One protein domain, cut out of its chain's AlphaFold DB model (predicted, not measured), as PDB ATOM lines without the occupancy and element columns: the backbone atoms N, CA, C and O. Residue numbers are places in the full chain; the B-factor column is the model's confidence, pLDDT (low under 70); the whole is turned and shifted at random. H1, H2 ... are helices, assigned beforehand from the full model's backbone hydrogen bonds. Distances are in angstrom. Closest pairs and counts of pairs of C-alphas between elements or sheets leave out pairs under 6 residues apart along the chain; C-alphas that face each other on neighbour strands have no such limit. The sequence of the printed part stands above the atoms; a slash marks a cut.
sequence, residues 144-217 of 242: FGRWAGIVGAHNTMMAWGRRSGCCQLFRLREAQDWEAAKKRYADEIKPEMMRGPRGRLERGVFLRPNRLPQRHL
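Overview. This is residues 144 to 217 of the 242 residues of the protein "AlaDh_PNT_N domain-containing protein" of Macrostomum lignano (UniProt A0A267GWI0). A long helix, H1, and a shorter helix, H2, run roughly the same way with a gap between them; after H1 a long link folds back, and a long tail without named elements returns along the length of the model to finish near where H1 begins. Short H3 follows H2, and residues 195 to 201 stick out at the far end. The printed part has 74 residues, with three named helices in the order H1, H2, H3 and no named strand. The class is all helix, though under half of the residues, 35 of 74, are in named elements. The whole is only just compact, close to loose, with a radius of gyration of the C-alphas of 13.3 A and spans of 38 by 27 by 19 A.

Arrangement. H1, residues 145 to 164, touches no helix. H2, residues 178 to 188, is apart from H1. H3, residues 191 to 194, is apart from H1, but only just, with closest C-alphas 8.5 A apart. H2 and H3 are apart. In H1 and H2 every O i to N i+4 pair is within hydrogen-bond range; H3 is too short for such a pair.

Along the chain. H1 is 28.1 A long, from C-alpha 145 at (161.570, 152.913, 141.765) to C-alpha 164 at (176.021, 173.335, 154.454). H2 is 14.8 A long and H3 5.4 A, ending with C-alpha 194 at (163.572, 170.451, 156.650).

Size, cuts and confidence. The two C-alphas farthest apart, those of Arg 198 and Leu 217, are 39.3 A apart, while those of Phe 144 and Leu 217 are 7.1 A apart. The printed part has no cut. H1 to H2 is a long link of 13 residues; H2 to H3 is a tight one. Residues 195 to 201 stand free. The mean pLDDT of the printed part is 70.6, and residues 191 to 217 are under 70.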
ATOM      1  N   PHE A 144     162.551 148.969 140.783       86.31
ATOM      2  CA  PHE A 144     163.266 149.462 141.966       86.31
ATOM      3  C   PHE A 144     162.886 150.900 142.345       86.31
ATOM      4  O   PHE A 144     163.563 151.509 143.167       86.31
ATOM      5  N   GLY A 145     161.840 151.469 141.732       83.94
ATOM      6  CA  GLY A 145     161.570 152.913 141.765       83.94
ATOM      7  C   GLY A 145     161.446 153.484 143.177       83.94
ATOM      8  O   GLY A 145     162.074 154.492 143.491       83.94
ATOM      9  N   ARG A 146     160.709 152.797 144.060       84.75
ATOM     10  CA  ARG A 146     160.533 153.212 145.459       84.75
ATOM     11  C   ARG A 146     161.865 153.299 146.208       84.75
ATOM     12  O   ARG A 146     162.172 154.332 146.795       84.75
ATOM     13  N   TRP A 147     162.662 152.234 146.165       88.25
ATOM     14  CA  TRP A 147     163.957 152.186 146.847       88.25
ATOM     15  C   TRP A 147     164.968 153.151 146.234       88.25
ATOM     16  O   TRP A 147     165.671 153.828 146.974       88.25
ATOM     17  N   ALA A 148     164.994 153.285 144.906       87.31
ATOM     18  CA  ALA A 148     165.836 154.267 144.230       87.31
ATOM     19  C   ALA A 148     165.512 155.701 144.683       87.31
ATOM     20  O   ALA A 148     166.426 156.471 144.964       87.31
ATOM     21  N   GLY A 149     164.225 156.036 144.828       88.00
ATOM     22  CA  GLY A 149     163.789 157.329 145.355       88.00
ATOM     23  C   GLY A 149     164.231 157.560 146.802       88.00
ATOM     24  O   GLY A 149     164.798 158.604 147.108       88.00
ATOM     25  N   ILE A 150     164.040 156.566 147.675       88.44
ATOM     26  CA  ILE A 150     164.456 156.629 149.087       88.44
ATOM     27  C   ILE A 150     165.975 156.823 149.210       88.44
ATOM     28  O   ILE A 150     166.432 157.739 149.892       88.44
ATOM     29  N   VAL A 151     166.762 155.985 148.529       90.00
ATOM     30  CA  VAL A 151     168.232 156.041 148.554       90.00
ATOM     31  C   VAL A 151     168.732 157.362 147.956       90.00
ATOM     32  O   VAL A 151     169.652 157.978 148.495       90.00
ATOM     33  N   GLY A 152     168.118 157.824 146.863       91.56
ATOM     34  CA  GLY A 152     168.446 159.097 146.222       91.56
ATOM     35  C   GLY A 152     168.169 160.300 147.125       91.56
ATOM     36  O   GLY A 152     169.031 161.168 147.270       91.56
ATOM     37  N   ALA A 153     167.009 160.324 147.786       89.75
ATOM     38  CA  ALA A 153     166.654 161.365 148.747       89.75
ATOM     39  C   ALA A 153     167.634 161.394 149.931       89.75
ATOM     40  O   ALA A 153     168.181 162.452 150.241       89.75
ATOM     41  N   HIS A 154     167.935 160.230 150.522       91.19
ATOM     42  CA  HIS A 154     168.916 160.102 151.605       91.19
ATOM     43  C   HIS A 154     170.285 160.659 151.212       91.19
ATOM     44  O   HIS A 154     170.846 161.508 151.903       91.19
ATOM     45  N   ASN A 155     170.822 160.212 150.074       91.38
ATOM     46  CA  ASN A 155     172.142 160.638 149.614       91.38
ATOM     47  C   ASN A 155     172.188 162.136 149.294       91.38
ATOM     48  O   ASN A 155     173.192 162.787 149.581       91.38
ATOM     49  N   THR A 156     171.099 162.687 148.754       90.88
ATOM     50  CA  THR A 156     170.970 164.125 148.494       90.88
ATOM     51  C   THR A 156     171.007 164.921 149.795       90.88
ATOM     52  O   THR A 156     171.788 165.864 149.912       90.88
ATOM     53  N   MET A 157     170.225 164.516 150.801       87.31
ATOM     54  CA  MET A 157     170.228 165.166 152.114       87.31
ATOM     55  C   MET A 157     171.586 165.054 152.802       87.31
ATOM     56  O   MET A 157     172.078 166.033 153.351       87.31
ATOM     57  N   MET A 158     172.224 163.888 152.727       90.12
ATOM     58  CA  MET A 158     173.553 163.668 153.287       90.12
ATOM     59  C   MET A 158     174.601 164.574 152.623       90.12
ATOM     60  O   MET A 158     175.438 165.155 153.312       90.12
ATOM     61  N   ALA A 159     174.568 164.716 151.294       90.69
ATOM     62  CA  ALA A 159     175.481 165.592 150.561       90.69
ATOM     63  C   ALA A 159     175.237 167.075 150.883       90.69
ATOM     64  O   ALA A 159     176.186 167.818 151.135       90.69
ATOM     65  N   TRP A 160     173.970 167.496 150.925       86.31
ATOM     66  CA  TRP A 160     173.596 168.858 151.298       86.31
ATOM     67  C   TRP A 160     173.993 169.191 152.740       86.31
ATOM     68  O   TRP A 160     174.573 170.250 152.979       86.31
ATOM     69  N   GLY A 161     173.763 168.270 153.677       86.31
ATOM     70  CA  GLY A 161     174.155 168.399 155.078       86.31
ATOM     71  C   GLY A 161     175.649 168.622 155.257       86.31
ATOM     72  O   GLY A 161     176.060 169.572 155.916       86.31
ATOM     73  N   ARG A 162     176.470 167.819 154.567       87.38
ATOM     74  CA  ARG A 162     177.934 167.976 154.568       87.38
ATOM     75  C   ARG A 162     178.388 169.301 153.971       87.38
ATOM     76  O   ARG A 162     179.315 169.908 154.488       87.38
ATOM     77  N   ARG A 163     177.751 169.746 152.884       86.88
ATOM     78  CA  ARG A 163     178.102 171.008 152.216       86.88
ATOM     79  C   ARG A 163     177.726 172.232 153.050       86.88
ATOM     80  O   ARG A 163     178.461 173.211 153.048       86.88
ATOM     81  N   SER A 164     176.561 172.205 153.688       84.12
ATOM     82  CA  SER A 164     176.021 173.335 154.454       84.12
ATOM     83  C   SER A 164     176.455 173.340 155.921       84.12
ATOM     84  O   SER A 164     176.271 174.345 156.597       84.12
ATOM     85  N   GLY A 165     176.995 172.226 156.424       83.88
ATOM     86  CA  GLY A 165     177.325 172.042 157.836       83.88
ATOM     87  C   GLY A 165     176.104 171.840 158.741       83.88
ATOM     88  O   GLY A 165     176.264 171.751 159.954       83.88
ATOM     89  N   CYS A 166     174.885 171.758 158.193       78.88
ATOM     90  CA  CYS A 166     173.670 171.697 159.007       78.88
ATOM     91  C   CYS A 166     173.405 170.312 159.616       78.88
ATOM     92  O   CYS A 166     172.649 170.206 160.581       78.88
ATOM     93  N   CYS A 167     173.960 169.242 159.032       78.50
ATOM     94  CA  CYS A 167     173.810 167.884 159.542       78.50
ATOM     95  C   CYS A 167     174.845 166.908 158.977       78.50
ATOM     96  O   CYS A 167     175.404 167.101 157.895       78.50
ATOM     97  N   GLN A 168     175.027 165.795 159.688       86.06
ATOM     98  CA  GLN A 168     175.835 164.668 159.247       86.06
ATOM     99  C   GLN A 168     175.003 163.390 159.322       86.06
ATOM    100  O   GLN A 168     175.002 162.699 160.331       86.06
ATOM    101  N   LEU A 169     174.291 163.088 158.234       88.75
ATOM    102  CA  LEU A 169     173.537 161.843 158.139       88.75
ATOM    103  C   LEU A 169     174.463 160.640 157.976       88.75
ATOM    104  O   LEU A 169     175.490 160.692 157.282       88.75
ATOM    105  N   PHE A 170     174.024 159.534 158.558       90.56
ATOM    106  CA  PHE A 170     174.619 158.219 158.396       90.56
ATOM    107  C   PHE A 170     174.657 157.707 156.957       90.56
ATOM    108  O   PHE A 170     173.939 158.187 156.076       90.56
ATOM    109  N   ARG A 171     175.478 156.689 156.676       90.56
ATOM    110  CA  ARG A 171     175.392 155.989 155.386       90.56
ATOM    111  C   ARG A 171     174.246 154.996 155.445       90.56
ATOM    112  O   ARG A 171     174.253 154.129 156.303       90.56
ATOM    113  N   LEU A 172     173.330 155.025 154.479       88.81
ATOM    114  CA  LEU A 172     172.167 154.128 154.494       88.81
ATOM    115  C   LEU A 172     172.538 152.633 154.582       88.81
ATOM    116  O   LEU A 172     171.819 151.865 155.205       88.81
ATOM    117  N   ARG A 173     173.707 152.238 154.053       84.19
ATOM    118  CA  ARG A 173     174.259 150.873 154.177       84.19
ATOM    119  C   ARG A 173     174.603 150.436 155.611       84.19
ATOM    120  O   ARG A 173     174.865 149.261 155.827       84.19
ATOM    121  N   GLU A 174     174.687 151.370 156.554       88.19
ATOM    122  CA  GLU A 174     174.907 151.096 157.979       88.19
ATOM    123  C   GLU A 174     173.607 150.715 158.695       88.19
ATOM    124  O   GLU A 174     173.660 150.153 159.784       88.19
ATOM    125  N   ALA A 175     172.441 151.019 158.112       87.56
ATOM    126  CA  ALA A 175     171.179 150.501 158.613       87.56
ATOM    127  C   ALA A 175     170.979 149.067 158.109       87.56
ATOM    128  O   ALA A 175     171.066 148.802 156.911       87.56
ATOM    129  N   GLN A 176     170.695 148.153 159.039       82.75
ATOM    130  CA  GLN A 176     170.444 146.739 158.741       82.75
ATOM    131  C   GLN A 176     169.182 146.538 157.891       82.75
ATOM    132  O   GLN A 176     169.120 145.650 157.040       82.75
ATOM    133  N   ASP A 177     168.166 147.358 158.136       84.44
ATOM    134  CA  ASP A 177     166.904 147.352 157.414       84.44
ATOM    135  C   ASP A 177     166.263 148.748 157.411       84.44
ATOM    136  O   ASP A 177     166.809 149.739 157.909       84.44
ATOM    137  N   TRP A 178     165.087 148.831 156.795       86.88
ATOM    138  CA  TRP A 178     164.345 150.076 156.675       86.88
ATOM    139  C   TRP A 178     163.757 150.575 157.996       86.88
ATOM    140  O   TRP A 178     163.640 151.785 158.185       86.88
ATOM    141  N   GLU A 179     163.411 149.683 158.921       87.62
ATOM    142  CA  GLU A 179     162.901 150.079 160.234       87.62
ATOM    143  C   GLU A 179     164.011 150.730 161.065       87.62
ATOM    144  O   GLU A 179     163.810 151.807 161.633       87.62
ATOM    145  N   ALA A 180     165.214 150.153 161.039       88.56
ATOM    146  CA  ALA A 180     166.409 150.737 161.624       88.56
ATOM    147  C   ALA A 180     166.732 152.101 160.994       88.56
ATOM    148  O   ALA A 180     166.992 153.063 161.717       88.56
ATOM    149  N   ALA A 181     166.652 152.222 159.662       89.81
ATOM    150  CA  ALA A 181     166.864 153.498 158.978       89.81
ATOM    151  C   ALA A 181     165.854 154.570 159.422       89.81
ATOM    152  O   ALA A 181     166.249 155.694 159.726       89.81
ATOM    153  N   LYS A 182     164.562 154.226 159.525       88.12
ATOM    154  CA  LYS A 182     163.517 155.147 160.006       88.12
ATOM    155  C   LYS A 182     163.747 155.607 161.441       88.12
ATOM    156  O   LYS A 182     163.561 156.789 161.715       88.12
ATOM    157  N   LYS A 183     164.159 154.702 162.334       89.06
ATOM    158  CA  LYS A 183     164.515 155.059 163.716       89.06
ATOM    159  C   LYS A 183     165.629 156.101 163.734       89.06
ATOM    160  O   LYS A 183     165.465 157.152 164.334       89.06
ATOM    161  N   ARG A 184     166.697 155.866 162.969       88.50
ATOM    162  CA  ARG A 184     167.804 156.823 162.852       88.50
ATOM    163  C   ARG A 184     167.372 158.159 162.264       88.50
ATOM    164  O   ARG A 184     167.846 159.193 162.708       88.50
ATOM    165  N   TYR A 185     166.464 158.168 161.290       86.69
ATOM    166  CA  TYR A 185     165.935 159.424 160.761       86.69
ATOM    167  C   TYR A 185     165.190 160.247 161.806       86.69
ATOM    168  O   TYR A 185     165.298 161.468 161.766       86.69
ATOM    169  N   ALA A 186     164.463 159.610 162.727       80.94
ATOM    170  CA  ALA A 186     163.787 160.322 163.807       80.94
ATOM    171  C   ALA A 186     164.784 161.051 164.727       80.94
ATOM    172  O   ALA A 186     164.486 162.152 165.183       80.94
ATOM    173  N   ASP A 187     165.970 160.472 164.930       78.88
ATOM    174  CA  ASP A 187     167.010 161.033 165.798       78.88
ATOM    175  C   ASP A 187     167.914 162.044 165.064       78.88
ATOM    176  O   ASP A 187     168.291 163.081 165.613       78.88
ATOM    177  N   GLU A 188     168.274 161.759 163.807       77.88
ATOM    178  CA  GLU A 188     169.286 162.507 163.047       77.88
ATOM    179  C   GLU A 188     168.699 163.619 162.156       77.88
ATOM    180  O   GLU A 188     169.407 164.572 161.821       77.88
ATOM    181  N   ILE A 189     167.421 163.536 161.756       76.44
ATOM    182  CA  ILE A 189     166.762 164.569 160.939       76.44
ATOM    183  C   ILE A 189     165.934 165.483 161.841       76.44
ATOM    184  O   ILE A 189     164.769 165.225 162.139       76.44
ATOM    185  N   LYS A 190     166.518 166.620 162.224       71.44
ATOM    186  CA  LYS A 190     165.804 167.648 162.988       71.44
ATOM    187  C   LYS A 190     164.771 168.371 162.111       71.44
ATOM    188  O   LYS A 190     165.057 168.655 160.944       71.44
ATOM    189  N   PRO A 191     163.613 168.790 162.655       66.12
ATOM    190  CA  PRO A 191     162.616 169.574 161.916       66.12
ATOM    191  C   PRO A 191     163.171 170.870 161.300       66.12
ATOM    192  O   PRO A 191     162.669 171.360 160.292       66.12
ATOM    193  N   GLU A 192     164.213 171.438 161.902       63.34
ATOM    194  CA  GLU A 192     164.938 172.617 161.415       63.34
ATOM    195  C   GLU A 192     165.670 172.355 160.094       63.34
ATOM    196  O   GLU A 192     165.708 173.228 159.235       63.34
ATOM    197  N   MET A 193     166.156 171.130 159.879       62.16
ATOM    198  CA  MET A 193     166.849 170.726 158.651       62.16
ATOM    199  C   MET A 193     165.904 170.581 157.454       62.16
ATOM    200  O   MET A 193     166.350 170.587 156.312       62.16
ATOM    201  N   MET A 194     164.596 170.458 157.701       56.62
ATOM    202  CA  MET A 194     163.572 170.451 156.650       56.62
ATOM    203  C   MET A 194     163.118 171.863 156.252       56.62
ATOM    204  O   MET A 194     162.265 172.015 155.374       56.62
ATOM    205  N   ARG A 195     163.661 172.911 156.885       52.41
ATOM    206  CA  ARG A 195     163.385 174.301 156.523       52.41
ATOM    207  C   ARG A 195     164.487 174.767 155.579       52.41
ATOM    208  O   ARG A 195     165.638 174.903 155.973       52.41
ATOM    209  N   GLY A 196     164.138 175.022 154.317       46.97
ATOM    210  CA  GLY A 196     165.057 175.700 153.401       46.97
ATOM    211  C   GLY A 196     165.430 177.104 153.916       46.97
ATOM    212  O   GLY A 196     164.775 177.603 154.835       46.97
ATOM    213  N   PRO A 197     166.383 177.811 153.276       42.22
ATOM    214  CA  PRO A 197     166.872 179.134 153.708       42.22
ATOM    215  C   PRO A 197     165.790 180.217 153.884       42.22
ATOM    216  O   PRO A 197     166.057 181.288 154.412       42.22
ATOM    217  N   ARG A 198     164.563 179.956 153.413       43.06
ATOM    218  CA  ARG A 198     163.392 180.845 153.467       43.06
ATOM    219  C   ARG A 198     162.204 180.271 154.256       43.06
ATOM    220  O   ARG A 198     161.088 180.754 154.102       43.06
ATOM    221  N   GLY A 199     162.395 179.209 155.045       41.06
ATOM    222  CA  GLY A 199     161.365 178.676 155.949       41.06
ATOM    223  C   GLY A 199     160.116 178.079 155.280       41.06
ATOM    224  O   GLY A 199     159.113 177.865 155.958       41.06
ATOM    225  N   ARG A 200     160.134 177.804 153.967       38.09
ATOM    226  CA  ARG A 200     158.953 177.325 153.235       38.09
ATOM    227  C   ARG A 200     158.967 175.795 153.106       38.09
ATOM    228  O   ARG A 200     159.866 175.218 152.504       38.09
ATOM    229  N   LEU A 201     157.967 175.162 153.718       43.81
ATOM    230  CA  LEU A 201     157.686 173.725 153.690       43.81
ATOM    231  C   LEU A 201     157.238 173.284 152.286       43.81
ATOM    232  O   LEU A 201     156.070 173.458 151.940       43.81
ATOM    233  N   GLU A 202     158.098 172.625 151.511       40.44
ATOM    234  CA  GLU A 202     157.625 171.770 150.415       40.44
ATOM    235  C   GLU A 202     157.308 170.382 150.980       40.44
ATOM    236  O   GLU A 202     158.107 169.449 150.938       40.44
ATOM    237  N   ARG A 203     156.108 170.246 151.558       34.50
ATOM    238  CA  ARG A 203     155.556 169.013 152.168       34.50
ATOM    239  C   ARG A 203     155.381 167.823 151.196       34.50
ATOM    240  O   ARG A 203     154.662 166.879 151.511       34.50
ATOM    241  N   GLY A 204     155.999 167.847 150.017       38.78
ATOM    242  CA  GLY A 204     155.717 166.914 148.925       38.78
ATOM    243  C   GLY A 204     156.556 165.636 148.887       38.78
ATOM    244  O   GLY A 204     156.082 164.642 148.348       38.78
ATOM    245  N   VAL A 205     157.772 165.621 149.447       41.62
ATOM    246  CA  VAL A 205     158.745 164.550 149.129       41.62
ATOM    247  C   VAL A 205     158.824 163.439 150.186       41.62
ATOM    248  O   VAL A 205     159.103 162.294 149.843       41.62
ATOM    249  N   PHE A 206     158.533 163.729 151.460       41.97
ATOM    250  CA  PHE A 206     158.856 162.805 152.563       41.97
ATOM    251  C   PHE A 206     157.682 161.986 153.136       41.97
ATOM    252  O   PHE A 206     157.926 161.008 153.834       41.97
ATOM    253  N   LEU A 207     156.414 162.337 152.867       36.06
ATOM    254  CA  LEU A 207     155.271 161.805 153.643       36.06
ATOM    255  C   LEU A 207     154.129 161.158 152.837       36.06
ATOM    256  O   LEU A 207     153.047 160.950 153.381       36.06
ATOM    257  N   ARG A 208     154.324 160.781 151.565       34.38
ATOM    258  CA  ARG A 208     153.305 160.001 150.823       34.38
ATOM    259  C   ARG A 208     153.862 158.706 150.223       34.38
ATOM    260  O   ARG A 208     154.125 158.663 149.026       34.38
ATOM    261  N   PRO A 209     153.998 157.620 151.007       39.75
ATOM    262  CA  PRO A 209     154.488 156.343 150.501       39.75
ATOM    263  C   PRO A 209     153.373 155.396 150.025       39.75
ATOM    264  O   PRO A 209     153.588 154.190 150.030       39.75
ATOM    265  N   ASN A 210     152.195 155.884 149.619       44.09
ATOM    266  CA  ASN A 210     151.113 155.007 149.164       44.09
ATOM    267  C   ASN A 210     150.460 155.526 147.887       44.09
ATOM    268  O   ASN A 210     149.707 156.499 147.944       44.09
ATOM    269  N   ARG A 211     150.732 154.849 146.757       36.62
ATOM    270  CA  ARG A 211     149.767 154.720 145.646       36.62
ATOM    271  C   ARG A 211     150.076 153.702 144.542       36.62
ATOM    272  O   ARG A 211     149.379 153.741 143.539       36.62
ATOM    273  N   LEU A 212     151.034 152.779 144.685       31.73
ATOM    274  CA  LEU A 212     151.196 151.701 143.695       31.73
ATOM    275  C   LEU A 212     151.592 150.376 144.366       31.73
ATOM    276  O   LEU A 212     152.625 150.340 145.039       31.73
ATOM    277  N   PRO A 213     150.828 149.285 144.173       31.61
ATOM    278  CA  PRO A 213     151.268 147.951 144.542       31.61
ATOM    279  C   PRO A 213     152.310 147.492 143.513       31.61
ATOM    280  O   PRO A 213     151.973 146.909 142.489       31.61
ATOM    281  N   GLN A 214     153.588 147.790 143.747       39.94
ATOM    282  CA  GLN A 214     154.669 147.122 143.017       39.94
ATOM    283  C   GLN A 214     155.095 145.887 143.808       39.94
ATOM    284  O   GLN A 214     155.313 145.962 145.017       39.94
ATOM    285  N   ARG A 215     155.196 144.737 143.138       39.00
ATOM    286  CA  ARG A 215     155.834 143.546 143.705       39.00
ATOM    287  C   ARG A 215     157.343 143.738 143.537       39.00
ATOM    288  O   ARG A 215     157.832 143.986 142.438       39.00
ATOM    289  N   HIS A 216     158.059 143.775 144.655       42.78
ATOM    290  CA  HIS A 216     159.430 144.278 144.721       42.78
ATOM    291  C   HIS A 216     160.438 143.143 144.496       42.78
ATOM    292  O   HIS A 216     160.297 142.088 145.107       42.78
ATOM    293  N   LEU A 217     161.507 143.390 143.726       39.81
ATOM    294  CA  LEU A 217     162.766 142.678 143.976       39.81
ATOM    295  C   LEU A 217     163.321 143.150 145.313       39.81
ATOM    296  O   LEU A 217     163.269 144.345 145.635       39.81
TER     297      LEU A 217